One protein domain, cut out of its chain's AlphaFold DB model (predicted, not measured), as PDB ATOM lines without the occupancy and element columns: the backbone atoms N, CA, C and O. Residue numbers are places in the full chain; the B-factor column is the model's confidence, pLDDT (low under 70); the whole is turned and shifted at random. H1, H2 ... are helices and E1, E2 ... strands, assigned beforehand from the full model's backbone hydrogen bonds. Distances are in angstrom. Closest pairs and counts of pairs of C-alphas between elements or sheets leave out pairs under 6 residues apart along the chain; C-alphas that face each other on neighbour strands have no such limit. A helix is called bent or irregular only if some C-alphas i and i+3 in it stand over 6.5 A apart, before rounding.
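What this domain is: This is residues 61 to 230 of the 235 residues of an uncharacterized protein of Acinetobacter guillouiae (UniProt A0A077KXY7). One eight-stranded antiparallel sheet is curled and folded back on itself like part of a barrel, with H1, H2 and H4 clustered near one end and H3 over E8 and E1. At the far end from H1, residues 224 to 230 of H5 stick out as a free arm. The printed part has 170 residues, with five named helices and eight named strands in the order H1 H2 H3 E1 H4 E2 E3 E4 E5 E6 E7 E8 H5, of mixed class; the sheet runs E1 E8 E7 E6 E5 E4 E3 E2. The whole is compact, with a radius of gyration of the C-alphas of 16.2 A, yet elongated, spanning 56 by 35 by 28 A.

How they stand to each other: H1, residues 61 to 73, touches H2, residues 81 to 89, with residues 63 to 67 alone; their closest C-alphas, of Ile 67 and Leu 84, are 6.4 A apart. H2 touches H4, residues 127 to 130, the closest C-alphas being those of Gly 87 and Thr 128, 3.9 A. H3, residues 99 to 105, lies over E8, residues 211 to 216, and only just, with 3 C-alphas, over E1, residues 120 to 123, at a height over the sheet of 8.3 A. E2, residues 137 to 142, E3, residues 147 to 158, E4, residues 165 to 171, E5, residues 180 to 186, E6, residues 191 to 198, E7, residues 201 to 208, and E8 form a meander, each strand the antiparallel neighbour of the one before. In this folded sheet, bent back into two leaves, E1 E8 E7 E6 E5 face E3 E2, with E4 as the hinge; E3 bends by 71 degrees at residue 150. Within hydrogen-bond range are N 140 and O 149 of E2 and E3, 2.9 A, N 182 and O 195 of E5 and E6, 2.9 A, and N 120 and O 214 of E1 and E8, 2.9 A. H5, residues 217 to 230, only grazes the sheet with its residues 217 to 220; its closest C-alpha to E7 is that of Ile 217, 5.5 A from that of Tyr 203. Every O i to N i+4 pair is within hydrogen-bond range in H1, H3 and H5, and 4 of 5 in H2; H4 is too short for such a pair.

Where its parts are: H1 is 18.7 A long and begins at C-alpha 61, (101.891, -25.216, -24.124). E3 is 27.7 A, E6 23.0 A and E7 23.5 A. H5 is 20.2 A and ends at C-alpha 230, (156.140, -22.583, -2.352).

The domain as a whole: The C-alphas of Thr 61 and Glu 230, the two farthest apart, are 58.5 A apart. The printed part has no cut; the link H3 to E1 is long, 14 residues. Mean pLDDT of the printed part is 92.2, and residues 222 to 230 are under 70.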
ATOM      1  N   THR A  61     101.622 -23.806 -23.801       95.00
ATOM      2  CA  THR A  61     101.891 -25.216 -24.124       95.00
ATOM      3  C   THR A  61     103.381 -25.493 -24.337       95.00
ATOM      4  O   THR A  61     103.883 -26.514 -23.872       95.00
ATOM      5  N   GLN A  62     104.108 -24.592 -25.003       94.38
ATOM      6  CA  GLN A  62     105.555 -24.730 -25.194       94.38
ATOM      7  C   GLN A  62     106.323 -24.523 -23.884       94.38
ATOM      8  O   GLN A  62     107.295 -25.232 -23.637       94.38
ATOM      9  N   VAL A  63     105.877 -23.594 -23.035       95.44
ATOM     10  CA  VAL A  63     106.443 -23.389 -21.693       95.44
ATOM     11  C   VAL A  63     106.283 -24.654 -20.850       95.44
ATOM     12  O   VAL A  63     107.267 -25.168 -20.319       95.44
ATOM     13  N   LEU A  64     105.077 -25.222 -20.802       96.38
ATOM     14  CA  LEU A  64     104.807 -26.475 -20.095       96.38
ATOM     15  C   LEU A  64     105.629 -27.645 -20.645       96.38
ATOM     16  O   LEU A  64     106.082 -28.486 -19.871       96.38
ATOM     17  N   GLN A  65     105.841 -27.710 -21.962       96.62
ATOM     18  CA  GLN A  65     106.693 -28.745 -22.548       96.62
ATOM     19  C   GLN A  65     108.146 -28.610 -22.081       96.62
ATOM     20  O   GLN A  65     108.736 -29.597 -21.660       96.62
ATOM     21  N   ARG A  66     108.702 -27.395 -22.057       95.75
ATOM     22  CA  ARG A  66     110.068 -27.142 -21.566       95.75
ATOM     23  C   ARG A  66     110.243 -27.504 -20.092       95.75
ATOM     24  O   ARG A  66     111.266 -28.075 -19.714       95.75
ATOM     25  N   ILE A  67     109.240 -27.217 -19.261       97.12
ATOM     26  CA  ILE A  67     109.228 -27.631 -17.849       97.12
ATOM     27  C   ILE A  67     109.276 -29.160 -17.752       97.12
ATOM     28  O   ILE A  67     110.119 -29.704 -17.042       97.12
ATOM     29  N   LYS A  68     108.440 -29.868 -18.526       96.94
ATOM     30  CA  LYS A  68     108.459 -31.339 -18.582       96.94
ATOM     31  C   LYS A  68     109.809 -31.888 -19.034       96.94
ATOM     32  O   LYS A  68     110.294 -32.834 -18.423       96.94
ATOM     33  N   ASP A  69     110.418 -31.294 -20.058       96.69
ATOM     34  CA  ASP A  69     111.737 -31.704 -20.546       96.69
ATOM     35  C   ASP A  69     112.803 -31.539 -19.449       96.69
ATOM     36  O   ASP A  69     113.636 -32.423 -19.260       96.69
ATOM     37  N   SER A  70     112.734 -30.451 -18.677       96.44
ATOM     38  CA  SER A  70     113.633 -30.193 -17.541       96.44
ATOM     39  C   SER A  70     113.467 -31.243 -16.442       96.44
ATOM     40  O   SER A  70     114.442 -31.844 -16.000       96.44
ATOM     41  N   HIS A  71     112.226 -31.563 -16.059       95.88
ATOM     42  CA  HIS A  71     111.962 -32.652 -15.113       95.88
ATOM     43  C   HIS A  71     112.426 -34.015 -15.638       95.88
ATOM     44  O   HIS A  71     112.956 -34.818 -14.875       95.88
ATOM     45  N   ALA A  72     112.273 -34.287 -16.936       94.19
ATOM     46  CA  ALA A  72     112.711 -35.547 -17.530       94.19
ATOM     47  C   ALA A  72     114.239 -35.731 -17.480       94.19
ATOM     48  O   ALA A  72     114.707 -36.869 -17.389       94.19
ATOM     49  N   ARG A  73     115.013 -34.635 -17.491       93.50
ATOM     50  CA  ARG A  73     116.473 -34.661 -17.288       93.50
ATOM     51  C   ARG A  73     116.866 -34.985 -15.845       93.50
ATOM     52  O   ARG A  73     117.943 -35.524 -15.623       93.50
ATOM     53  N   ARG A  74     116.011 -34.681 -14.864       92.81
ATOM     54  CA  ARG A  74     116.333 -34.722 -13.430       92.81
ATOM     55  C   ARG A  74     115.477 -35.752 -12.698       92.81
ATOM     56  O   ARG A  74     114.436 -35.439 -12.132       92.81
ATOM     57  N   LYS A  75     115.937 -37.005 -12.669       88.50
ATOM     58  CA  LYS A  75     115.211 -38.104 -12.001       88.50
ATOM     59  C   LYS A  75     115.332 -38.090 -10.476       88.50
ATOM     60  O   LYS A  75     114.458 -38.611  -9.791       88.50
ATOM     61  N   LEU A  76     116.430 -37.538  -9.957       88.94
ATOM     62  CA  LEU A  76     116.787 -37.600  -8.534       88.94
ATOM     63  C   LEU A  76     116.403 -36.339  -7.750       88.94
ATOM     64  O   LEU A  76     116.527 -36.322  -6.525       88.94
ATOM     65  N   VAL A  77     115.961 -35.283  -8.438       91.75
ATOM     66  CA  VAL A  77     115.673 -33.975  -7.845       91.75
ATOM     67  C   VAL A  77     114.366 -33.426  -8.399       91.75
ATOM     68  O   VAL A  77     114.139 -33.428  -9.606       91.75
ATOM     69  N   THR A  78     113.524 -32.901  -7.513       93.06
ATOM     70  CA  THR A  78     112.336 -32.144  -7.910       93.06
ATOM     71  C   THR A  78     112.726 -30.700  -8.203       93.06
ATOM     72  O   THR A  78     113.229 -30.001  -7.323       93.06
ATOM     73  N   LEU A  79     112.483 -30.256  -9.435       96.25
ATOM     74  CA  LEU A  79     112.709 -28.877  -9.857       96.25
ATOM     75  C   LEU A  79     111.545 -27.967  -9.447       96.25
ATOM     76  O   LEU A  79     110.392 -28.391  -9.401       96.25
ATOM     77  N   ASP A  80     111.866 -26.709  -9.171       97.19
ATOM     78  CA  ASP A  80     110.902 -25.638  -8.927       97.19
ATOM     79  C   ASP A  80     110.374 -25.091 -10.267       97.19
ATOM     80  O   ASP A  80     111.127 -24.522 -11.063       97.19
ATOM     81  N   GLU A  81     109.081 -25.287 -10.533       97.00
ATOM     82  CA  GLU A  81     108.461 -24.891 -11.801       97.00
ATOM     83  C   GLU A  81     108.443 -23.372 -12.016       97.00
ATOM     84  O   GLU A  81     108.618 -22.919 -13.150       97.00
ATOM     85  N   ASP A  82     108.279 -22.574 -10.957       96.88
ATOM     86  CA  ASP A  82     108.248 -21.113 -11.068       96.88
ATOM     87  C   ASP A  82     109.629 -20.581 -11.456       96.88
ATOM     88  O   ASP A  82     109.759 -19.706 -12.322       96.88
ATOM     89  N   LYS A  83     110.686 -21.173 -10.891       97.06
ATOM     90  CA  LYS A  83     112.061 -20.856 -11.286       97.06
ATOM     91  C   LYS A  83     112.379 -21.328 -12.697       97.06
ATOM     92  O   LYS A  83     113.016 -20.585 -13.441       97.06
ATOM     93  N   LEU A  84     111.901 -22.505 -13.115       97.31
ATOM     94  CA  LEU A  84     112.036 -22.947 -14.508       97.31
ATOM     95  C   LEU A  84     111.356 -21.964 -15.465       97.31
ATOM     96  O   LEU A  84     111.960 -21.575 -16.463       97.31
ATOM     97  N   ARG A  85     110.140 -21.504 -15.151       95.94
ATOM     98  CA  ARG A  85     109.432 -20.492 -15.952       95.94
ATOM     99  C   ARG A  85     110.235 -19.206 -16.079       95.94
ATOM    100  O   ARG A  85     110.374 -18.700 -17.191       95.94
ATOM    101  N   ALA A  86     110.799 -18.704 -14.982       94.75
ATOM    102  CA  ALA A  86     111.687 -17.544 -15.026       94.75
ATOM    103  C   ALA A  86     112.935 -17.816 -15.893       94.75
ATOM    104  O   ALA A  86     113.298 -17.001 -16.745       94.75
ATOM    105  N   GLY A  87     113.544 -18.995 -15.742       95.94
ATOM    106  CA  GLY A  87     114.719 -19.431 -16.494       95.94
ATOM    107  C   GLY A  87     114.493 -19.575 -18.001       95.94
ATOM    108  O   GLY A  87     115.400 -19.288 -18.782       95.94
ATOM    109  N   ILE A  88     113.286 -19.944 -18.450       95.88
ATOM    110  CA  ILE A  88     112.943 -20.058 -19.882       95.88
ATOM    111  C   ILE A  88     113.194 -18.731 -20.610       95.88
ATOM    112  O   ILE A  88     113.779 -18.726 -21.698       95.88
ATOM    113  N   PHE A  89     112.810 -17.614 -19.994       92.88
ATOM    114  CA  PHE A  89     112.918 -16.284 -20.595       92.88
ATOM    115  C   PHE A  89     114.240 -15.578 -20.286       92.88
ATOM    116  O   PHE A  89     114.610 -14.653 -21.006       92.88
ATOM    117  N   ASN A  90     114.985 -16.021 -19.270       94.06
ATOM    118  CA  ASN A  90     116.307 -15.473 -18.997       94.06
ATOM    119  C   ASN A  90     117.342 -16.010 -19.997       94.06
ATOM    120  O   ASN A  90     117.548 -17.216 -20.095       94.06
ATOM    121  N   GLN A  91     118.017 -15.137 -20.736       92.06
ATOM    122  CA  GLN A  91     119.113 -15.531 -21.633       92.06
ATOM    123  C   GLN A  91     120.484 -15.300 -21.003       92.06
ATOM    124  O   GLN A  91     121.456 -15.933 -21.403       92.06
ATOM    125  N   GLN A  92     120.575 -14.404 -20.023       95.25
ATOM    126  CA  GLN A  92     121.839 -14.026 -19.417       95.25
ATOM    127  C   GLN A  92     122.308 -15.136 -18.475       95.25
ATOM    128  O   GLN A  92     121.706 -15.358 -17.422       95.25
ATOM    129  N   MET A  93     123.401 -15.813 -18.838       95.25
ATOM    130  CA  MET A  93     123.919 -16.932 -18.046       95.25
ATOM    131  C   MET A  93     124.469 -16.461 -16.692       95.25
ATOM    132  O   MET A  93     124.275 -17.113 -15.667       95.25
ATOM    133  N   PHE A  94     125.131 -15.301 -16.684       94.38
ATOM    134  CA  PHE A  94     125.807 -14.761 -15.507       94.38
ATOM    135  C   PHE A  94     125.510 -13.283 -15.306       94.38
ATOM    136  O   PHE A  94     125.491 -12.511 -16.259       94.38
ATOM    137  N   ASN A  95     125.384 -12.868 -14.053       95.12
ATOM    138  CA  ASN A  95     125.378 -11.465 -13.663       95.12
ATOM    139  C   ASN A  95     126.652 -11.146 -12.883       95.12
ATOM    140  O   ASN A  95     127.132 -11.981 -12.116       95.12
ATOM    141  N   LEU A  96     127.169  -9.924 -13.029       96.31
ATOM    142  CA  LEU A  96     128.312  -9.471 -12.238       96.31
ATOM    143  C   LEU A  96     128.007  -9.517 -10.734       96.31
ATOM    144  O   LEU A  96     126.901  -9.208 -10.277       96.31
ATOM    145  N   SER A  97     129.022  -9.896  -9.969       97.00
ATOM    146  CA  SER A  97     129.029  -9.903  -8.512       97.00
ATOM    147  C   SER A  97     130.328  -9.279  -7.998       97.00
ATOM    148  O   SER A  97     131.212  -8.911  -8.770       97.00
ATOM    149  N   THR A  98     130.444  -9.145  -6.682       96.50
ATOM    150  CA  THR A  98     131.675  -8.687  -6.029       96.50
ATOM    151  C   THR A  98     132.403  -9.858  -5.381       96.50
ATOM    152  O   THR A  98     131.786 -10.875  -5.053       96.50
ATOM    153  N   VAL A  99     133.709  -9.701  -5.159       96.44
ATOM    154  CA  VAL A  99     134.516 -10.677  -4.412       96.44
ATOM    155  C   VAL A  99     133.951 -10.941  -3.014       96.44
ATOM    156  O   VAL A  99     133.896 -12.094  -2.590       96.44
ATOM    157  N   ASP A 100     133.463  -9.902  -2.331       96.12
ATOM    158  CA  ASP A 100     132.909 -10.008  -0.980       96.12
ATOM    159  C   ASP A 100     131.600 -10.803  -0.981       96.12
ATOM    160  O   ASP A 100     131.419 -11.718  -0.178       96.12
ATOM    161  N   THR A 101     130.701 -10.511  -1.928       96.94
ATOM    162  CA  THR A 101     129.446 -11.256  -2.091       96.94
ATOM    163  C   THR A 101     129.713 -12.721  -2.431       96.94
ATOM    164  O   THR A 101     129.098 -13.607  -1.844       96.94
ATOM    165  N   VAL A 102     130.644 -13.002  -3.350       96.81
ATOM    166  CA  VAL A 102     130.996 -14.387  -3.695       96.81
ATOM    167  C   VAL A 102     131.610 -15.107  -2.497       96.81
ATOM    168  O   VAL A 102     131.177 -16.212  -2.196       96.81
ATOM    169  N   SER A 103     132.533 -14.478  -1.766       94.81
ATOM    170  CA  SER A 103     133.172 -15.074  -0.579       94.81
ATOM    171  C   SER A 103     132.182 -15.365   0.557       94.81
ATOM    172  O   SER A 103     132.434 -16.233   1.385       94.81
ATOM    173  N   MET A 104     131.056 -14.648   0.608       95.25
ATOM    174  CA  MET A 104     130.001 -14.863   1.601       95.25
ATOM    175  C   MET A 104     129.111 -16.070   1.283       95.25
ATOM    176  O   MET A 104     128.608 -16.718   2.199       95.25
ATOM    177  N   HIS A 105     128.885 -16.362  -0.001       95.25
ATOM    178  CA  HIS A 105     127.894 -17.352  -0.435       95.25
ATOM    179  C   HIS A 105     128.498 -18.624  -1.044       95.25
ATOM    180  O   HIS A 105     127.884 -19.694  -0.955       95.25
ATOM    181  N   ASN A 106     129.681 -18.526  -1.651       93.88
ATOM    182  CA  ASN A 106     130.409 -19.665  -2.189       93.88
ATOM    183  C   ASN A 106     131.324 -20.247  -1.091       93.88
ATOM    184  O   ASN A 106     132.220 -19.551  -0.616       93.88
ATOM    185  N   PRO A 107     131.122 -21.512  -0.680       90.31
ATOM    186  CA  PRO A 107     131.911 -22.145   0.374       90.31
ATOM    187  C   PRO A 107     133.332 -22.525  -0.064       90.31
ATOM    188  O   PRO A 107     134.107 -22.974   0.776       90.31
ATOM    189  N   VAL A 108     133.680 -22.397  -1.349       89.06
ATOM    190  CA  VAL A 108     135.044 -22.621  -1.833       89.06
ATOM    191  C   VAL A 108     135.890 -21.401  -1.453       89.06
ATOM    192  O   VAL A 108     135.658 -20.314  -1.989       89.06
ATOM    193  N   PRO A 109     136.852 -21.544  -0.523       86.31
ATOM    194  CA  PRO A 109     137.627 -20.414  -0.042       86.31
ATOM    195  C   PRO A 109     138.554 -19.884  -1.137       86.31
ATOM    196  O   PRO A 109     139.148 -20.648  -1.895       86.31
ATOM    197  N   LEU A 110     138.704 -18.561  -1.172       88.00
ATOM    198  CA  LEU A 110     139.635 -17.863  -2.053       88.00
ATOM    199  C   LEU A 110     140.820 -17.342  -1.248       88.00
ATOM    200  O   LEU A 110     140.631 -16.642  -0.244       88.00
ATOM    201  N   THR A 111     142.038 -17.619  -1.710       89.81
ATOM    202  CA  THR A 111     143.241 -16.976  -1.168       89.81
ATOM    203  C   THR A 111     143.267 -15.491  -1.533       89.81
ATOM    204  O   THR A 111     142.609 -15.048  -2.476       89.81
ATOM    205  N   ASP A 112     144.048 -14.685  -0.817       89.56
ATOM    206  CA  ASP A 112     144.164 -13.256  -1.140       89.56
ATOM    207  C   ASP A 112     144.804 -12.996  -2.511       89.56
ATOM    208  O   ASP A 112     144.506 -11.974  -3.133       89.56
ATOM    209  N   ALA A 113     145.634 -13.927  -2.995       88.25
ATOM    210  CA  ALA A 113     146.155 -13.906  -4.356       88.25
ATOM    211  C   ALA A 113     145.025 -14.135  -5.370       88.25
ATOM    212  O   ALA A 113     144.841 -13.326  -6.275       88.25
ATOM    213  N   GLN A 114     144.196 -15.158  -5.153       89.19
ATOM    214  CA  GLN A 114     143.053 -15.469  -6.014       89.19
ATOM    215  C   GLN A 114     142.011 -14.346  -6.043       89.19
ATOM    216  O   GLN A 114     141.374 -14.098  -7.057       89.19
ATOM    217  N   LYS A 115     141.853 -13.577  -4.964       91.06
ATOM    218  CA  LYS A 115     140.968 -12.399  -4.972       91.06
ATOM    219  C   LYS A 115     141.438 -11.282  -5.919       91.06
ATOM    220  O   LYS A 115     140.675 -10.350  -6.163       91.06
ATOM    221  N   LYS A 116     142.683 -11.337  -6.409       89.88
ATOM    222  CA  LYS A 116     143.359 -10.274  -7.172       89.88
ATOM    223  C   LYS A 116     144.017 -10.771  -8.467       89.88
ATOM    224  O   LYS A 116     144.682  -9.985  -9.132       89.88
ATOM    225  N   ASP A 117     143.830 -12.037  -8.833       87.00
ATOM    226  CA  ASP A 117     144.506 -12.694  -9.965       87.00
ATOM    227  C   ASP A 117     143.848 -12.436 -11.332       87.00
ATOM    228  O   ASP A 117     144.219 -13.044 -12.333       87.00
ATOM    229  N   GLY A 118     142.875 -11.524 -11.381       88.56
ATOM    230  CA  GLY A 118     142.149 -11.175 -12.598       88.56
ATOM    231  C   GLY A 118     140.840 -11.936 -12.796       88.56
ATOM    232  O   GLY A 118     140.097 -11.574 -13.707       88.56
ATOM    233  N   ARG A 119     140.500 -12.911 -11.935       94.56
ATOM    234  CA  ARG A 119     139.199 -13.591 -12.004       94.56
ATOM    235  C   ARG A 119     138.028 -12.614 -11.898       94.56
ATOM    236  O   ARG A 119     138.054 -11.648 -11.133       94.56
ATOM    237  N   ILE A 120     136.959 -12.908 -12.632       96.62
ATOM    238  CA  ILE A 120     135.730 -12.113 -12.622       96.62
ATOM    239  C   ILE A 120     134.683 -12.811 -11.768       96.62
ATOM    240  O   ILE A 120     134.357 -13.971 -12.006       96.62
ATOM    241  N   PHE A 121     134.146 -12.093 -10.785       97.19
ATOM    242  CA  PHE A 121     133.163 -12.606  -9.835       97.19
ATOM    243  C   PHE A 121     131.745 -12.464 -10.373       97.19
ATOM    244  O   PHE A 121     131.334 -11.395 -10.827       97.19
ATOM    245  N   LEU A 122     130.983 -13.551 -10.303       97.12
ATOM    246  CA  LEU A 122     129.683 -13.681 -10.942       97.12
ATOM    247  C   LEU A 122     128.667 -14.332 -10.004       97.12
ATOM    248  O   LEU A 122     129.012 -15.011  -9.032       97.12
ATOM    249  N   ARG A 123     127.395 -14.142 -10.338       97.00
ATOM    250  CA  ARG A 123     126.274 -14.915  -9.812       97.00
ATOM    251  C   ARG A 123     125.430 -15.475 -10.952       97.00
ATOM    252  O   ARG A 123     125.286 -14.822 -11.988       97.00
ATOM    253  N   ASN A 124     124.849 -16.645 -10.749       95.00
ATOM    254  CA  ASN A 124     123.942 -17.291 -11.685       95.00
ATOM    255  C   ASN A 124     122.720 -17.860 -10.966       95.00
ATOM    256  O   ASN A 124     122.761 -18.181  -9.781       95.00
ATOM    257  N   ASP A 125     121.645 -18.010 -11.729       95.75
ATOM    258  CA  ASP A 125     120.540 -18.883 -11.362       95.75
ATOM    259  C   ASP A 125     120.652 -20.153 -12.208       95.75
ATOM    260  O   ASP A 125     120.587 -20.077 -13.439       95.75
ATOM    261  N   LEU A 126     120.823 -21.308 -11.560       95.69
ATOM    262  CA  LEU A 126     120.946 -22.611 -12.223       95.69
ATOM    263  C   LEU A 126     119.716 -22.927 -13.085       95.69
ATOM    264  O   LEU A 126     119.833 -23.592 -14.117       95.69
ATOM    265  N   TYR A 127     118.548 -22.390 -12.718       97.38
ATOM    266  CA  TYR A 127     117.319 -22.568 -13.484       97.38
ATOM    267  C   TYR A 127     117.368 -21.897 -14.860       97.38
ATOM    268  O   TYR A 127     116.621 -22.292 -15.751       97.38
ATOM    269  N   THR A 128     118.287 -20.949 -15.075       96.12
ATOM    270  CA  THR A 128     118.509 -20.327 -16.390       96.12
ATOM    271  C   THR A 128     118.911 -21.367 -17.425       96.12
ATOM    272  O   THR A 128     118.314 -21.403 -18.497       96.12
ATOM    273  N   LEU A 129     119.900 -22.210 -17.105       96.81
ATOM    274  CA  LEU A 129     120.387 -23.252 -18.009       96.81
ATOM    275  C   LEU A 129     119.520 -24.512 -17.931       96.81
ATOM    276  O   LEU A 129     119.245 -25.128 -18.958       96.81
ATOM    277  N   GLU A 130     119.015 -24.846 -16.736       97.06
ATOM    278  CA  GLU A 130     118.135 -26.005 -16.541       97.06
ATOM    279  C   GLU A 130     116.870 -25.915 -17.400       97.06
ATOM    280  O   GLU A 130     116.394 -26.931 -17.889       97.06
ATOM    281  N   ALA A 131     116.362 -24.705 -17.640       96.94
ATOM    282  CA  ALA A 131     115.193 -24.448 -18.471       96.94
ATOM    283  C   ALA A 131     115.454 -24.497 -19.992       96.94
ATOM    284  O   ALA A 131     114.510 -24.337 -20.780       96.94
ATOM    285  N   LYS A 132     116.710 -24.662 -20.429       97.00
ATOM    286  CA  LYS A 132     117.073 -24.645 -21.851       97.00
ATOM    287  C   LYS A 132     117.055 -26.029 -22.486       97.00
ATOM    288  O   LYS A 132     117.388 -27.037 -21.865       97.00
ATOM    289  N   ASN A 133     116.727 -26.034 -23.768       97.19
ATOM    290  CA  ASN A 133     116.779 -27.171 -24.671       97.19
ATOM    291  C   ASN A 133     117.823 -26.926 -25.774       97.19
ATOM    292  O   ASN A 133     118.275 -25.801 -25.998       97.19
ATOM    293  N   THR A 134     118.193 -27.986 -26.494       97.50
ATOM    294  CA  THR A 134     118.994 -27.864 -27.718       97.50
ATOM    295  C   THR A 134     118.333 -26.897 -28.704       97.50
ATOM    296  O   THR A 134     117.124 -26.952 -28.928       97.50
ATOM    297  N   GLY A 135     119.140 -26.023 -29.298       96.38
ATOM    298  CA  GLY A 135     118.738 -24.943 -30.193       96.38
ATOM    299  C   GLY A 135     118.465 -23.614 -29.487       96.38
ATOM    300  O   GLY A 135     118.381 -22.592 -30.163       96.38
ATOM    301  N   ASP A 136     118.348 -23.594 -28.157       96.19
ATOM    302  CA  ASP A 136     118.180 -22.340 -27.426       96.19
ATOM    303  C   ASP A 136     119.472 -21.532 -27.359       96.19
ATOM    304  O   ASP A 136     120.579 -22.076 -27.325       96.19
ATOM    305  N   GLN A 137     119.298 -20.216 -27.252       95.31
ATOM    306  CA  GLN A 137     120.383 -19.269 -27.060       95.31
ATOM    307  C   GLN A 137     120.549 -18.872 -25.589       95.31
ATOM    308  O   GLN A 137     119.573 -18.689 -24.851       95.31
ATOM    309  N   ILE A 138     121.804 -18.666 -25.199       96.62
ATOM    310  CA  ILE A 138     122.224 -18.014 -23.958       96.62
ATOM    311  C   ILE A 138     123.249 -16.921 -24.269       96.62
ATOM    312  O   ILE A 138     123.869 -16.914 -25.331       96.62
ATOM    313  N   VAL A 139     123.431 -15.991 -23.340       96.62
ATOM    314  CA  VAL A 139     124.387 -14.889 -23.449       96.62
ATOM    315  C   VAL A 139     125.439 -15.026 -22.361       96.62
ATOM    316  O   VAL A 139     125.130 -15.053 -21.163       96.62
ATOM    317  N   PHE A 140     126.697 -15.059 -22.789       95.94
ATOM    318  CA  PHE A 140     127.854 -14.903 -21.924       95.94
ATOM    319  C   PHE A 140     128.299 -13.447 -21.951       95.94
ATOM    320  O   PHE A 140     128.775 -12.963 -22.975       95.94
ATOM    321  N   ASN A 141     128.167 -12.766 -20.812       93.56
ATOM    322  CA  ASN A 141     128.690 -11.419 -20.618       93.56
ATOM    323  C   ASN A 141     129.681 -11.426 -19.450       93.56
ATOM    324  O   ASN A 141     129.285 -11.515 -18.286       93.56
ATOM    325  N   VAL A 142     130.969 -11.350 -19.774       92.75
ATOM    326  CA  VAL A 142     132.088 -11.252 -18.835       92.75
ATOM    327  C   VAL A 142     132.949 -10.051 -19.259       92.75
ATOM    328  O   VAL A 142     133.979 -10.218 -19.919       92.75
ATOM    329  N   PRO A 143     132.538  -8.816 -18.897       87.56
ATOM    330  CA  PRO A 143     133.152  -7.582 -19.395       87.56
ATOM    331  C   PRO A 143     134.655  -7.472 -19.143       87.56
ATOM    332  O   PRO A 143     135.374  -6.943 -19.985       87.56
ATOM    333  N   GLY A 144     135.147  -8.002 -18.017       87.25
ATOM    334  CA  GLY A 144     136.576  -7.980 -17.681       87.25
ATOM    335  C   GLY A 144     137.468  -8.737 -18.673       87.25
ATOM    336  O   GLY A 144     138.658  -8.451 -18.754       87.25
ATOM    337  N   TYR A 145     136.889  -9.639 -19.470       89.56
ATOM    338  CA  TYR A 145     137.574 -10.349 -20.553       89.56
ATOM    339  C   TYR A 145     137.127  -9.901 -21.947       89.56
ATOM    340  O   TYR A 145     137.505 -10.520 -22.934       89.56
ATOM    341  N   GLY A 146     136.311  -8.845 -22.048       88.62
ATOM    342  CA  GLY A 146     135.729  -8.405 -23.319       88.62
ATOM    343  C   GLY A 146     134.749  -9.412 -23.936       88.62
ATOM    344  O   GLY A 146     134.349  -9.247 -25.084       88.62
ATOM    345  N   LEU A 147     134.344 -10.443 -23.189       90.50
ATOM    346  CA  LEU A 147     133.439 -11.477 -23.669       90.50
ATOM    347  C   LEU A 147     131.994 -10.985 -23.553       90.50
ATOM    348  O   LEU A 147     131.461 -10.881 -22.454       90.50
ATOM    349  N   ASN A 148     131.352 -10.706 -24.684       92.62
ATOM    350  CA  ASN A 148     129.912 -10.464 -24.769       92.62
ATOM    351  C   ASN A 148     129.367 -11.180 -26.007       92.62
ATOM    352  O   ASN A 148     129.392 -10.633 -27.111       92.62
ATOM    353  N   ARG A 149     128.980 -12.447 -25.845       92.69
ATOM    354  CA  ARG A 149     128.683 -13.351 -26.963       92.69
ATOM    355  C   ARG A 149     127.403 -14.132 -26.709       92.69
ATOM    356  O   ARG A 149     127.179 -14.638 -25.609       92.69
ATOM    357  N   GLN A 150     126.590 -14.244 -27.753       95.94
ATOM    358  CA  GLN A 150     125.512 -15.227 -27.804       95.94
ATOM    359  C   GLN A 150     126.119 -16.609 -28.046       95.94
ATOM    360  O   GLN A 150     127.156 -16.731 -28.697       95.94
ATOM    361  N   ALA A 151     125.481 -17.641 -27.519       96.19
ATOM    362  CA  ALA A 151     125.861 -19.023 -27.736       96.19
ATOM    363  C   ALA A 151     124.614 -19.878 -27.924       96.19
ATOM    364  O   ALA A 151     123.598 -19.643 -27.267       96.19
ATOM    365  N   VAL A 152     124.700 -20.872 -28.805       96.81
ATOM    366  CA  VAL A 152     123.613 -21.813 -29.087       96.81
ATOM    367  C   VAL A 152     123.921 -23.131 -28.399       96.81
ATOM    368  O   VAL A 152     125.021 -23.662 -28.528       96.81
ATOM    369  N   ILE A 153     122.952 -23.682 -27.676       98.19
ATOM    370  CA  ILE A 153     123.068 -25.013 -27.079       98.19
ATOM    371  C   ILE A 153     122.900 -26.053 -28.181       98.19
ATOM    372  O   ILE A 153     121.844 -26.159 -28.795       98.19
ATOM    373  N   GLU A 154     123.918 -26.868 -28.405       97.81
ATOM    374  CA  GLU A 154     123.914 -27.902 -29.443       97.81
ATOM    375  C   GLU A 154     123.663 -29.286 -28.851       97.81
ATOM    376  O   GLU A 154     123.022 -30.134 -29.474       97.81
ATOM    377  N   ARG A 155     124.128 -29.520 -27.622       98.19
ATOM    378  CA  ARG A 155     124.042 -30.826 -26.973       98.19
ATOM    379  C   ARG A 155     123.756 -30.694 -25.485       98.19
ATOM    380  O   ARG A 155     124.336 -29.844 -24.812       98.19
ATOM    381  N   ILE A 156     122.894 -31.582 -24.998       98.31
ATOM    382  CA  ILE A 156     122.601 -31.775 -23.578       98.31
ATOM    383  C   ILE A 156     122.847 -33.248 -23.253       98.31
ATOM    384  O   ILE A 156     122.247 -34.127 -23.869       98.31
ATOM    385  N   GLU A 157     123.741 -33.508 -22.311       97.94
ATOM    386  CA  GLU A 157     124.101 -34.840 -21.827       97.94
ATOM    387  C   GLU A 157     123.624 -34.976 -20.385       97.94
ATOM    388  O   GLU A 157     123.855 -34.090 -19.567       97.94
ATOM    389  N   VAL A 158     122.932 -36.071 -20.085       96.56
ATOM    390  CA  VAL A 158     122.388 -36.364 -18.756       96.56
ATOM    391  C   VAL A 158     123.084 -37.613 -18.250       96.56
ATOM    392  O   VAL A 158     123.048 -38.640 -18.933       96.56
ATOM    393  N   ASP A 159     123.685 -37.535 -17.069       92.06
ATOM    394  CA  ASP A 159     124.085 -38.736 -16.350       92.06
ATOM    395  C   ASP A 159     122.814 -39.407 -15.794       92.06
ATOM    396  O   ASP A 159     122.062 -38.773 -15.051       92.06
ATOM    397  N   PRO A 160     122.487 -40.647 -16.196       78.19
ATOM    398  CA  PRO A 160     121.247 -41.291 -15.780       78.19
ATOM    399  C   PRO A 160     121.245 -41.735 -14.313       78.19
ATOM    400  O   PRO A 160     120.153 -41.958 -13.777       78.19
ATOM    401  N   ASP A 161     122.425 -41.888 -13.709       87.06
ATOM    402  CA  ASP A 161     122.625 -42.430 -12.366       87.06
ATOM    403  C   ASP A 161     122.927 -41.324 -11.341       87.06
ATOM    404  O   ASP A 161     122.767 -41.532 -10.135       87.06
ATOM    405  N   GLU A 162     123.285 -40.127 -11.810       89.06
ATOM    406  CA  GLU A 162     123.600 -38.970 -10.975       89.06
ATOM    407  C   GLU A 162     122.720 -37.741 -11.268       89.06
ATOM    408  O   GLU A 162     121.953 -37.677 -12.224       89.06
ATOM    409  N   ASP A 163     122.813 -36.716 -10.414       92.56
ATOM    410  CA  ASP A 163     122.189 -35.409 -10.655       92.56
ATOM    411  C   ASP A 163     123.127 -34.504 -11.470       92.56
ATOM    412  O   ASP A 163     123.368 -33.347 -11.123       92.56
ATOM    413  N   ILE A 164     123.699 -35.029 -12.552       96.06
ATOM    414  CA  ILE A 164     124.655 -34.305 -13.393       96.06
ATOM    415  C   ILE A 164     124.066 -34.134 -14.786       96.06
ATOM    416  O   ILE A 164     123.692 -35.096 -15.454       96.06
ATOM    417  N   VAL A 165     124.009 -32.884 -15.241       97.94
ATOM    418  CA  VAL A 165     123.647 -32.559 -16.622       97.94
ATOM    419  C   VAL A 165     124.683 -31.597 -17.181       97.94
ATOM    420  O   VAL A 165     125.130 -30.686 -16.480       97.94
ATOM    421  N   SER A 166     125.060 -31.811 -18.437       98.31
ATOM    422  CA  SER A 166     126.042 -31.016 -19.164       98.31
ATOM    423  C   SER A 166     125.434 -30.432 -20.434       98.31
ATOM    424  O   SER A 166     124.843 -31.150 -21.235       98.31
ATOM    425  N   TRP A 167     125.622 -29.134 -20.651       98.56
ATOM    426  CA  TRP A 167     125.251 -28.412 -21.865       98.56
ATOM    427  C   TRP A 167     126.514 -28.015 -22.609       98.56
ATOM    428  O   TRP A 167     127.491 -27.570 -22.009       98.56
ATOM    429  N   SER A 168     126.491 -28.133 -23.928       98.50
ATOM    430  CA  SER A 168     127.584 -27.660 -24.774       98.50
ATOM    431  C   SER A 168     127.075 -27.117 -26.096       98.50
ATOM    432  O   SER A 168     125.973 -27.454 -26.538       98.50
ATOM    433  N   GLY A 169     127.889 -26.273 -26.716       97.50
ATOM    434  CA  GLY A 169     127.612 -25.709 -28.027       97.50
ATOM    435  C   GLY A 169     128.629 -24.649 -28.426       97.50
ATOM    436  O   GLY A 169     129.717 -24.579 -27.846       97.50
ATOM    437  N   SER A 170     128.276 -23.838 -29.418       96.69
ATOM    438  CA  SER A 170     129.168 -22.856 -30.038       96.69
ATOM    439  C   SER A 170     128.773 -21.412 -29.726       96.69
ATOM    440  O   SER A 170     127.612 -21.109 -29.436       96.69
ATOM    441  N   LEU A 171     129.758 -20.511 -29.763       96.06
ATOM    442  CA  LEU A 171     129.546 -19.070 -29.636       96.06
ATOM    443  C   LEU A 171     129.255 -18.470 -31.018       96.06
ATOM    444  O   LEU A 171     129.980 -18.699 -31.987       96.06
ATOM    445  N   GLU A 172     128.215 -17.647 -31.118       91.62
ATOM    446  CA  GLU A 172     127.824 -17.005 -32.372       91.62
ATOM    447  C   GLU A 172     128.826 -15.938 -32.811       91.62
ATOM    448  O   GLU A 172     129.359 -15.191 -31.986       91.62
ATOM    449  N   GLY A 173     129.059 -15.837 -34.122       82.81
ATOM    450  CA  GLY A 173     129.978 -14.865 -34.727       82.81
ATOM    451  C   GLY A 173     131.457 -15.268 -34.703       82.81
ATOM    452  O   GLY A 173     132.289 -14.492 -35.163       82.81
ATOM    453  N   GLY A 174     131.769 -16.459 -34.187       76.69
ATOM    454  CA  GLY A 174     133.121 -16.998 -34.066       76.69
ATOM    455  C   GLY A 174     133.397 -18.187 -34.979       76.69
ATOM    456  O   GLY A 174     132.525 -18.631 -35.730       76.69
ATOM    457  N   ASP A 175     134.602 -18.749 -34.885       84.00
ATOM    458  CA  ASP A 175     134.901 -20.049 -35.500       84.00
ATOM    459  C   ASP A 175     134.227 -21.172 -34.701       84.00
ATOM    460  O   ASP A 175     134.699 -21.547 -33.631       84.00
ATOM    461  N   GLN A 176     133.151 -21.753 -35.240       74.62
ATOM    462  CA  GLN A 176     132.373 -22.817 -34.588       74.62
ATOM    463  C   GLN A 176     133.201 -24.046 -34.177       74.62
ATOM    464  O   GLN A 176     132.781 -24.804 -33.302       74.62
ATOM    465  N   ASN A 177     134.378 -24.273 -34.772       79.62
ATOM    466  CA  ASN A 177     135.242 -25.382 -34.372       79.62
ATOM    467  C   ASN A 177     136.014 -25.102 -33.080       79.62
ATOM    468  O   ASN A 177     136.304 -26.049 -32.341       79.62
ATOM    469  N   ASN A 178     136.301 -23.832 -32.806       85.31
ATOM    470  CA  ASN A 178     137.209 -23.388 -31.753       85.31
ATOM    471  C   ASN A 178     136.505 -22.587 -30.652       85.31
ATOM    472  O   ASN A 178     136.928 -22.629 -29.503       85.31
ATOM    473  N   GLU A 179     135.416 -21.894 -30.972       94.94
ATOM    474  CA  GLU A 179     134.675 -21.061 -30.034       94.94
ATOM    475  C   GLU A 179     133.461 -21.809 -29.497       94.94
ATOM    476  O   GLU A 179     132.387 -21.849 -30.106       94.94
ATOM    477  N   LYS A 180     133.662 -22.445 -28.344       96.56
ATOM    478  CA  LYS A 180     132.720 -23.385 -27.739       96.56
ATOM    479  C   LYS A 180     132.537 -23.116 -26.259       96.56
ATOM    480  O   LYS A 180     133.403 -22.541 -25.607       96.56
ATOM    481  N   PHE A 181     131.435 -23.600 -25.712       97.69
ATOM    482  CA  PHE A 181     131.252 -23.701 -24.272       97.69
ATOM    483  C   PHE A 181     130.876 -25.125 -23.875       97.69
ATOM    484  O   PHE A 181     130.277 -25.879 -24.650       97.69
ATOM    485  N   HIS A 182     131.207 -25.474 -22.640       98.31
ATOM    486  CA  HIS A 182     130.756 -26.688 -21.979       98.31
ATOM    487  C   HIS A 182     130.477 -26.360 -20.516       98.31
ATOM    488  O   HIS A 182     131.358 -25.860 -19.827       98.31
ATOM    489  N   ILE A 183     129.260 -26.599 -20.039       98.44
ATOM    490  CA  ILE A 183     128.846 -26.294 -18.668       98.44
ATOM    491  C   ILE A 183     128.150 -27.510 -18.086       98.44
ATOM    492  O   ILE A 183     127.177 -27.994 -18.651       98.44
ATOM    493  N   THR A 184     128.611 -27.946 -16.925       98.12
ATOM    494  CA  THR A 184     128.041 -29.038 -16.143       98.12
ATOM    495  C   THR A 184     127.440 -28.481 -14.862       98.12
ATOM    496  O   THR A 184     128.065 -27.654 -14.191       98.12
ATOM    497  N   GLN A 185     126.236 -28.929 -14.499       97.19
ATOM    498  CA  GLN A 185     125.580 -28.500 -13.266       97.19
ATOM    499  C   GLN A 185     124.906 -29.640 -12.503       97.19
ATOM    500  O   GLN A 185     124.306 -30.544 -13.096       97.19
ATOM    501  N   THR A 186     124.919 -29.509 -11.178       95.81
ATOM    502  CA  THR A 186     124.119 -30.319 -10.256       95.81
ATOM    503  C   THR A 186     123.170 -29.411  -9.484       95.81
ATOM    504  O   THR A 186     123.568 -28.375  -8.941       95.81
ATOM    505  N   ILE A 187     121.886 -29.764  -9.464       95.25
ATOM    506  CA  ILE A 187     120.858 -28.990  -8.760       95.25
ATOM    507  C   ILE A 187     120.885 -29.342  -7.275       95.25
ATOM    508  O   ILE A 187     120.824 -28.448  -6.430       95.25
ATOM    509  N   LYS A 188     121.047 -30.628  -6.953       94.00
ATOM    510  CA  LYS A 188     121.152 -31.163  -5.594       94.00
ATOM    511  C   LYS A 188     122.241 -30.459  -4.796       94.00
ATOM    512  O   LYS A 188     122.002 -30.082  -3.651       94.00
ATOM    513  N   ASP A 189     123.408 -30.257  -5.405       94.12
ATOM    514  CA  ASP A 189     124.523 -29.587  -4.740       94.12
ATOM    515  C   ASP A 189     124.614 -28.107  -5.111       94.12
ATOM    516  O   ASP A 189     125.523 -27.430  -4.642       94.12
ATOM    517  N   ASN A 190     123.695 -27.571  -5.917       95.38
ATOM    518  CA  ASN A 190     123.716 -26.177  -6.355       95.38
ATOM    519  C   ASN A 190     125.100 -25.767  -6.901       95.38
ATOM    520  O   ASN A 190     125.710 -24.787  -6.458       95.38
ATOM    521  N   PHE A 191     125.649 -26.601  -7.784       96.25
ATOM    522  CA  PHE A 191     127.014 -26.496  -8.284       96.25
ATOM    523  C   PHE A 191     127.022 -26.362  -9.803       96.25
ATOM    524  O   PHE A 191     126.244 -27.007 -10.503       96.25
ATOM    525  N   THR A 192     127.921 -25.528 -10.315       97.69
ATOM    526  CA  THR A 192     128.127 -25.321 -11.746       97.69
ATOM    527  C   THR A 192     129.618 -25.205 -12.015       97.69
ATOM    528  O   THR A 192     130.321 -24.446 -11.351       97.69
ATOM    529  N   MET A 193     130.103 -25.921 -13.018       97.19
ATOM    530  CA  MET A 193     131.455 -25.755 -13.534       97.19
ATOM    531  C   MET A 193     131.453 -25.853 -15.049       97.19
ATOM    532  O   MET A 193     130.491 -26.327 -15.646       97.19
ATOM    533  N   GLY A 194     132.523 -25.403 -15.685       97.44
ATOM    534  CA  GLY A 194     132.606 -25.496 -17.128       97.44
ATOM    535  C   GLY A 194     133.728 -24.679 -17.719       97.44
ATOM    536  O   GLY A 194     134.584 -24.152 -17.009       97.44
ATOM    537  N   THR A 195     133.686 -24.554 -19.035       97.50
ATOM    538  CA  THR A 195     134.619 -23.755 -19.811       97.50
ATOM    539  C   THR A 195     133.911 -22.969 -20.906       97.50
ATOM    540  O   THR A 195     132.868 -23.373 -21.427       97.50
ATOM    541  N   ILE A 196     134.502 -21.833 -21.264       96.88
ATOM    542  CA  ILE A 196     134.171 -21.057 -22.459       96.88
ATOM    543  C   ILE A 196     135.476 -20.804 -23.203       96.88
ATOM    544  O   ILE A 196     136.384 -20.189 -22.651       96.88
ATOM    545  N   THR A 197     135.569 -21.247 -24.449       95.88
ATOM    546  CA  THR A 197     136.672 -20.916 -25.346       95.88
ATOM    547  C   THR A 197     136.211 -19.831 -26.310       95.88
ATOM    548  O   THR A 197     135.224 -20.011 -27.020       95.88
ATOM    549  N   ALA A 198     136.905 -18.697 -26.318       93.88
ATOM    550  CA  ALA A 198     136.616 -17.552 -27.176       93.88
ATOM    551  C   ALA A 198     137.917 -16.814 -27.505       93.88
ATOM    552  O   ALA A 198     138.787 -16.682 -26.643       93.88
ATOM    553  N   ASP A 199     138.055 -16.345 -28.748       89.88
ATOM    554  CA  ASP A 199     139.198 -15.541 -29.205       89.88
ATOM    555  C   ASP A 199     140.572 -16.176 -28.889       89.88
ATOM    556  O   ASP A 199     141.535 -15.502 -28.520       89.88
ATOM    557  N   GLY A 200     140.659 -17.508 -28.997       89.06
ATOM    558  CA  GLY A 200     141.882 -18.278 -28.741       89.06
ATOM    559  C   GLY A 200     142.242 -18.471 -27.262       89.06
ATOM    560  O   GLY A 200     143.309 -19.008 -26.969       89.06
ATOM    561  N   LYS A 201     141.372 -18.063 -26.332       92.00
ATOM    562  CA  LYS A 201     141.534 -18.268 -24.886       92.00
ATOM    563  C   LYS A 201     140.458 -19.188 -24.343       92.00
ATOM    564  O   LYS A 201     139.349 -19.208 -24.868       92.00
ATOM    565  N   THR A 202     140.769 -19.896 -23.260       94.69
ATOM    566  CA  THR A 202     139.795 -20.726 -22.547       94.69
ATOM    567  C   THR A 202     139.650 -20.242 -21.119       94.69
ATOM    568  O   THR A 202     140.615 -20.185 -20.360       94.69
ATOM    569  N   TYR A 203     138.415 -19.939 -20.753       95.38
ATOM    570  CA  TYR A 203     138.036 -19.489 -19.432       95.38
ATOM    571  C   TYR A 203     137.363 -20.631 -18.675       95.38
ATOM    572  O   TYR A 203     136.416 -21.224 -19.186       95.38
ATOM    573  N   ALA A 204     137.826 -20.934 -17.466       95.81
ATOM    574  CA  ALA A 204     137.179 -21.867 -16.553       95.81
ATOM    575  C   ALA A 204     136.124 -21.153 -15.706       95.81
ATOM    576  O   ALA A 204     136.328 -20.025 -15.258       95.81
ATOM    577  N   ILE A 205     135.009 -21.837 -15.464       96.44
ATOM    578  CA  ILE A 205     133.907 -21.409 -14.605       96.44
ATOM    579  C   ILE A 205     133.864 -22.341 -13.397       96.44
ATOM    580  O   ILE A 205     133.863 -23.564 -13.558       96.44
ATOM    581  N   LEU A 206     133.738 -21.773 -12.200       96.12
ATOM    582  CA  LEU A 206     133.379 -22.524 -11.001       96.12
ATOM    583  C   LEU A 206     132.406 -21.709 -10.160       96.12
ATOM    584  O   LEU A 206     132.696 -20.574  -9.776       96.12
ATOM    585  N   MET A 207     131.252 -22.294  -9.855       97.38
ATOM    586  CA  MET A 207     130.206 -21.671  -9.054       97.38
ATOM    587  C   MET A 207     129.580 -22.685  -8.105       97.38
ATOM    588  O   MET A 207     129.340 -23.842  -8.446       97.38
ATOM    589  N   LYS A 208     129.282 -22.222  -6.898       97.12
ATOM    590  CA  LYS A 208     128.586 -22.983  -5.869       97.12
ATOM    591  C   LYS A 208     127.594 -22.056  -5.189       97.12
ATOM    592  O   LYS A 208     127.885 -20.887  -4.944       97.12
ATOM    593  N   ASN A 209     126.411 -22.577  -4.898       96.81
ATOM    594  CA  ASN A 209     125.292 -21.823  -4.349       96.81
ATOM    595  C   ASN A 209     124.831 -20.645  -5.229       96.81
ATOM    596  O   ASN A 209     124.302 -19.664  -4.711       96.81
ATOM    597  N   GLY A 210     125.052 -20.716  -6.545       96.44
ATOM    598  CA  GLY A 210     124.754 -19.625  -7.478       96.44
ATOM    599  C   GLY A 210     125.793 -18.495  -7.511       96.44
ATOM    600  O   GLY A 210     125.561 -17.476  -8.153       96.44
ATOM    601  N   TYR A 211     126.934 -18.631  -6.826       98.19
ATOM    602  CA  TYR A 211     127.993 -17.615  -6.778       98.19
ATOM    603  C   TYR A 211     129.343 -18.221  -7.131       98.19
ATOM    604  O   TYR A 211     129.653 -19.348  -6.748       98.19
ATOM    605  N   GLY A 212     130.191 -17.481  -7.836       97.38
ATOM    606  CA  GLY A 212     131.489 -18.007  -8.237       97.38
ATOM    607  C   GLY A 212     132.295 -17.052  -9.086       97.38
ATOM    608  O   GLY A 212     132.145 -15.833  -8.985       97.38
ATOM    609  N   TRP A 213     133.171 -17.611  -9.908       97.06
ATOM    610  CA  TRP A 213     134.075 -16.832 -10.739       97.06
ATOM    611  C   TRP A 213     134.346 -17.489 -12.087       97.06
ATOM    612  O   TRP A 213     134.123 -18.686 -12.286       97.06
ATOM    613  N   VAL A 214     134.860 -16.664 -12.994       96.50
ATOM    614  CA  VAL A 214     135.457 -17.074 -14.263       96.50
ATOM    615  C   VAL A 214     136.912 -16.630 -14.284       96.50
ATOM    616  O   VAL A 214     137.208 -15.470 -13.982       96.50
ATOM    617  N   ASN A 215     137.817 -17.525 -14.667       95.25
ATOM    618  CA  ASN A 215     139.239 -17.217 -14.802       95.25
ATOM    619  C   ASN A 215     139.813 -17.759 -16.109       95.25
ATOM    620  O   ASN A 215     139.321 -18.758 -16.623       95.25
ATOM    621  N   ASP A 216     140.848 -17.115 -16.643       92.38
ATOM    622  CA  ASP A 216     141.649 -17.705 -17.717       92.38
ATOM    623  C   ASP A 216     142.334 -18.970 -17.176       92.38
ATOM    624  O   ASP A 216     142.964 -18.931 -16.116       92.38
ATOM    625  N   ILE A 217     142.206 -20.101 -17.875       88.62
ATOM    626  CA  ILE A 217     142.835 -21.362 -17.452       88.62
ATOM    627  C   ILE A 217     144.351 -21.202 -17.323       88.62
ATOM    628  O   ILE A 217     144.944 -21.805 -16.431       88.62
ATOM    629  N   ALA A 218     144.980 -20.357 -18.145       85.06
ATOM    630  CA  ALA A 218     146.409 -20.085 -18.031       85.06
ATOM    631  C   ALA A 218     146.787 -19.508 -16.652       85.06
ATOM    632  O   ALA A 218     147.849 -19.835 -16.121       85.06
ATOM    633  N   ASN A 219     145.905 -18.708 -16.041       82.62
ATOM    634  CA  ASN A 219     146.118 -18.166 -14.699       82.62
ATOM    635  C   ASN A 219     145.952 -19.244 -13.620       82.62
ATOM    636  O   ASN A 219     146.718 -19.267 -12.660       82.62
ATOM    637  N   GLU A 220     144.981 -20.149 -13.781       74.56
ATOM    638  CA  GLU A 220     144.774 -21.267 -12.848       74.56
ATOM    639  C   GLU A 220     145.971 -22.233 -12.864       74.56
ATOM    640  O   GLU A 220     146.459 -22.631 -11.806       74.56
ATOM    641  N   SER A 221     146.516 -22.552 -14.043       73.62
ATOM    642  CA  SER A 221     147.730 -23.372 -14.162       73.62
ATOM    643  C   SER A 221     148.949 -22.701 -13.522       73.62
ATOM    644  O   SER A 221     149.663 -23.340 -12.752       73.62
ATOM    645  N   ALA A 222     149.156 -21.405 -13.768       67.31
ATOM    646  CA  ALA A 222     150.265 -20.663 -13.169       67.31
ATOM    647  C   ALA A 222     150.163 -20.582 -11.634       67.31
ATOM    648  O   ALA A 222     151.181 -20.646 -10.944       67.31
ATOM    649  N   ALA A 223     148.948 -20.467 -11.088       62.12
ATOM    650  CA  ALA A 223     148.721 -20.462  -9.646       62.12
ATOM    651  C   ALA A 223     149.056 -21.817  -8.998       62.12
ATOM    652  O   ALA A 223     149.648 -21.839  -7.918       62.12
ATOM    653  N   LEU A 224     148.729 -22.932  -9.661       65.94
ATOM    654  CA  LEU A 224     149.092 -24.277  -9.201       65.94
ATOM    655  C   LEU A 224     150.613 -24.481  -9.200       65.94
ATOM    656  O   LEU A 224     151.170 -24.894  -8.187       65.94
ATOM    657  N   GLU A 225     151.300 -24.105 -10.283       66.31
ATOM    658  CA  GLU A 225     152.767 -24.196 -10.360       66.31
ATOM    659  C   GLU A 225     153.471 -23.326  -9.305       66.31
ATOM    660  O   GLU A 225     154.521 -23.698  -8.775       66.31
ATOM    661  N   ALA A 226     152.925 -22.144  -9.007       63.06
ATOM    662  CA  ALA A 226     153.458 -21.271  -7.966       63.06
ATOM    663  C   ALA A 226     153.282 -21.883  -6.567       63.06
ATOM    664  O   ALA A 226     154.218 -21.837  -5.771       63.06
ATOM    665  N   ALA A 227     152.123 -22.491  -6.292       63.47
ATOM    666  CA  ALA A 227     151.843 -23.149  -5.018       63.47
ATOM    667  C   ALA A 227     152.754 -24.367  -4.775       63.47
ATOM    668  O   ALA A 227     153.250 -24.537  -3.662       63.47
ATOM    669  N   GLU A 228     153.035 -25.170  -5.807       65.19
ATOM    670  CA  GLU A 228     153.972 -26.303  -5.712       65.19
ATOM    671  C   GLU A 228     155.398 -25.846  -5.358       65.19
ATOM    672  O   GLU A 228     156.044 -26.415  -4.474       65.19
ATOM    673  N   LYS A 229     155.881 -24.760  -5.973       64.19
ATOM    674  CA  LYS A 229     157.207 -24.190  -5.662       64.19
ATOM    675  C   LYS A 229     157.293 -23.629  -4.246       64.19
ATOM    676  O   LYS A 229     158.358 -23.663  -3.637       64.19
ATOM    677  N   GLU A 230     156.192 -23.105  -3.718       58.91
ATOM    678  CA  GLU A 230     156.140 -22.583  -2.352       58.91
ATOM    679  C   GLU A 230     156.207 -23.710  -1.310       58.91
ATOM    680  O   GLU A 230     156.830 -23.541  -0.262       58.91
TER     681      GLU A 230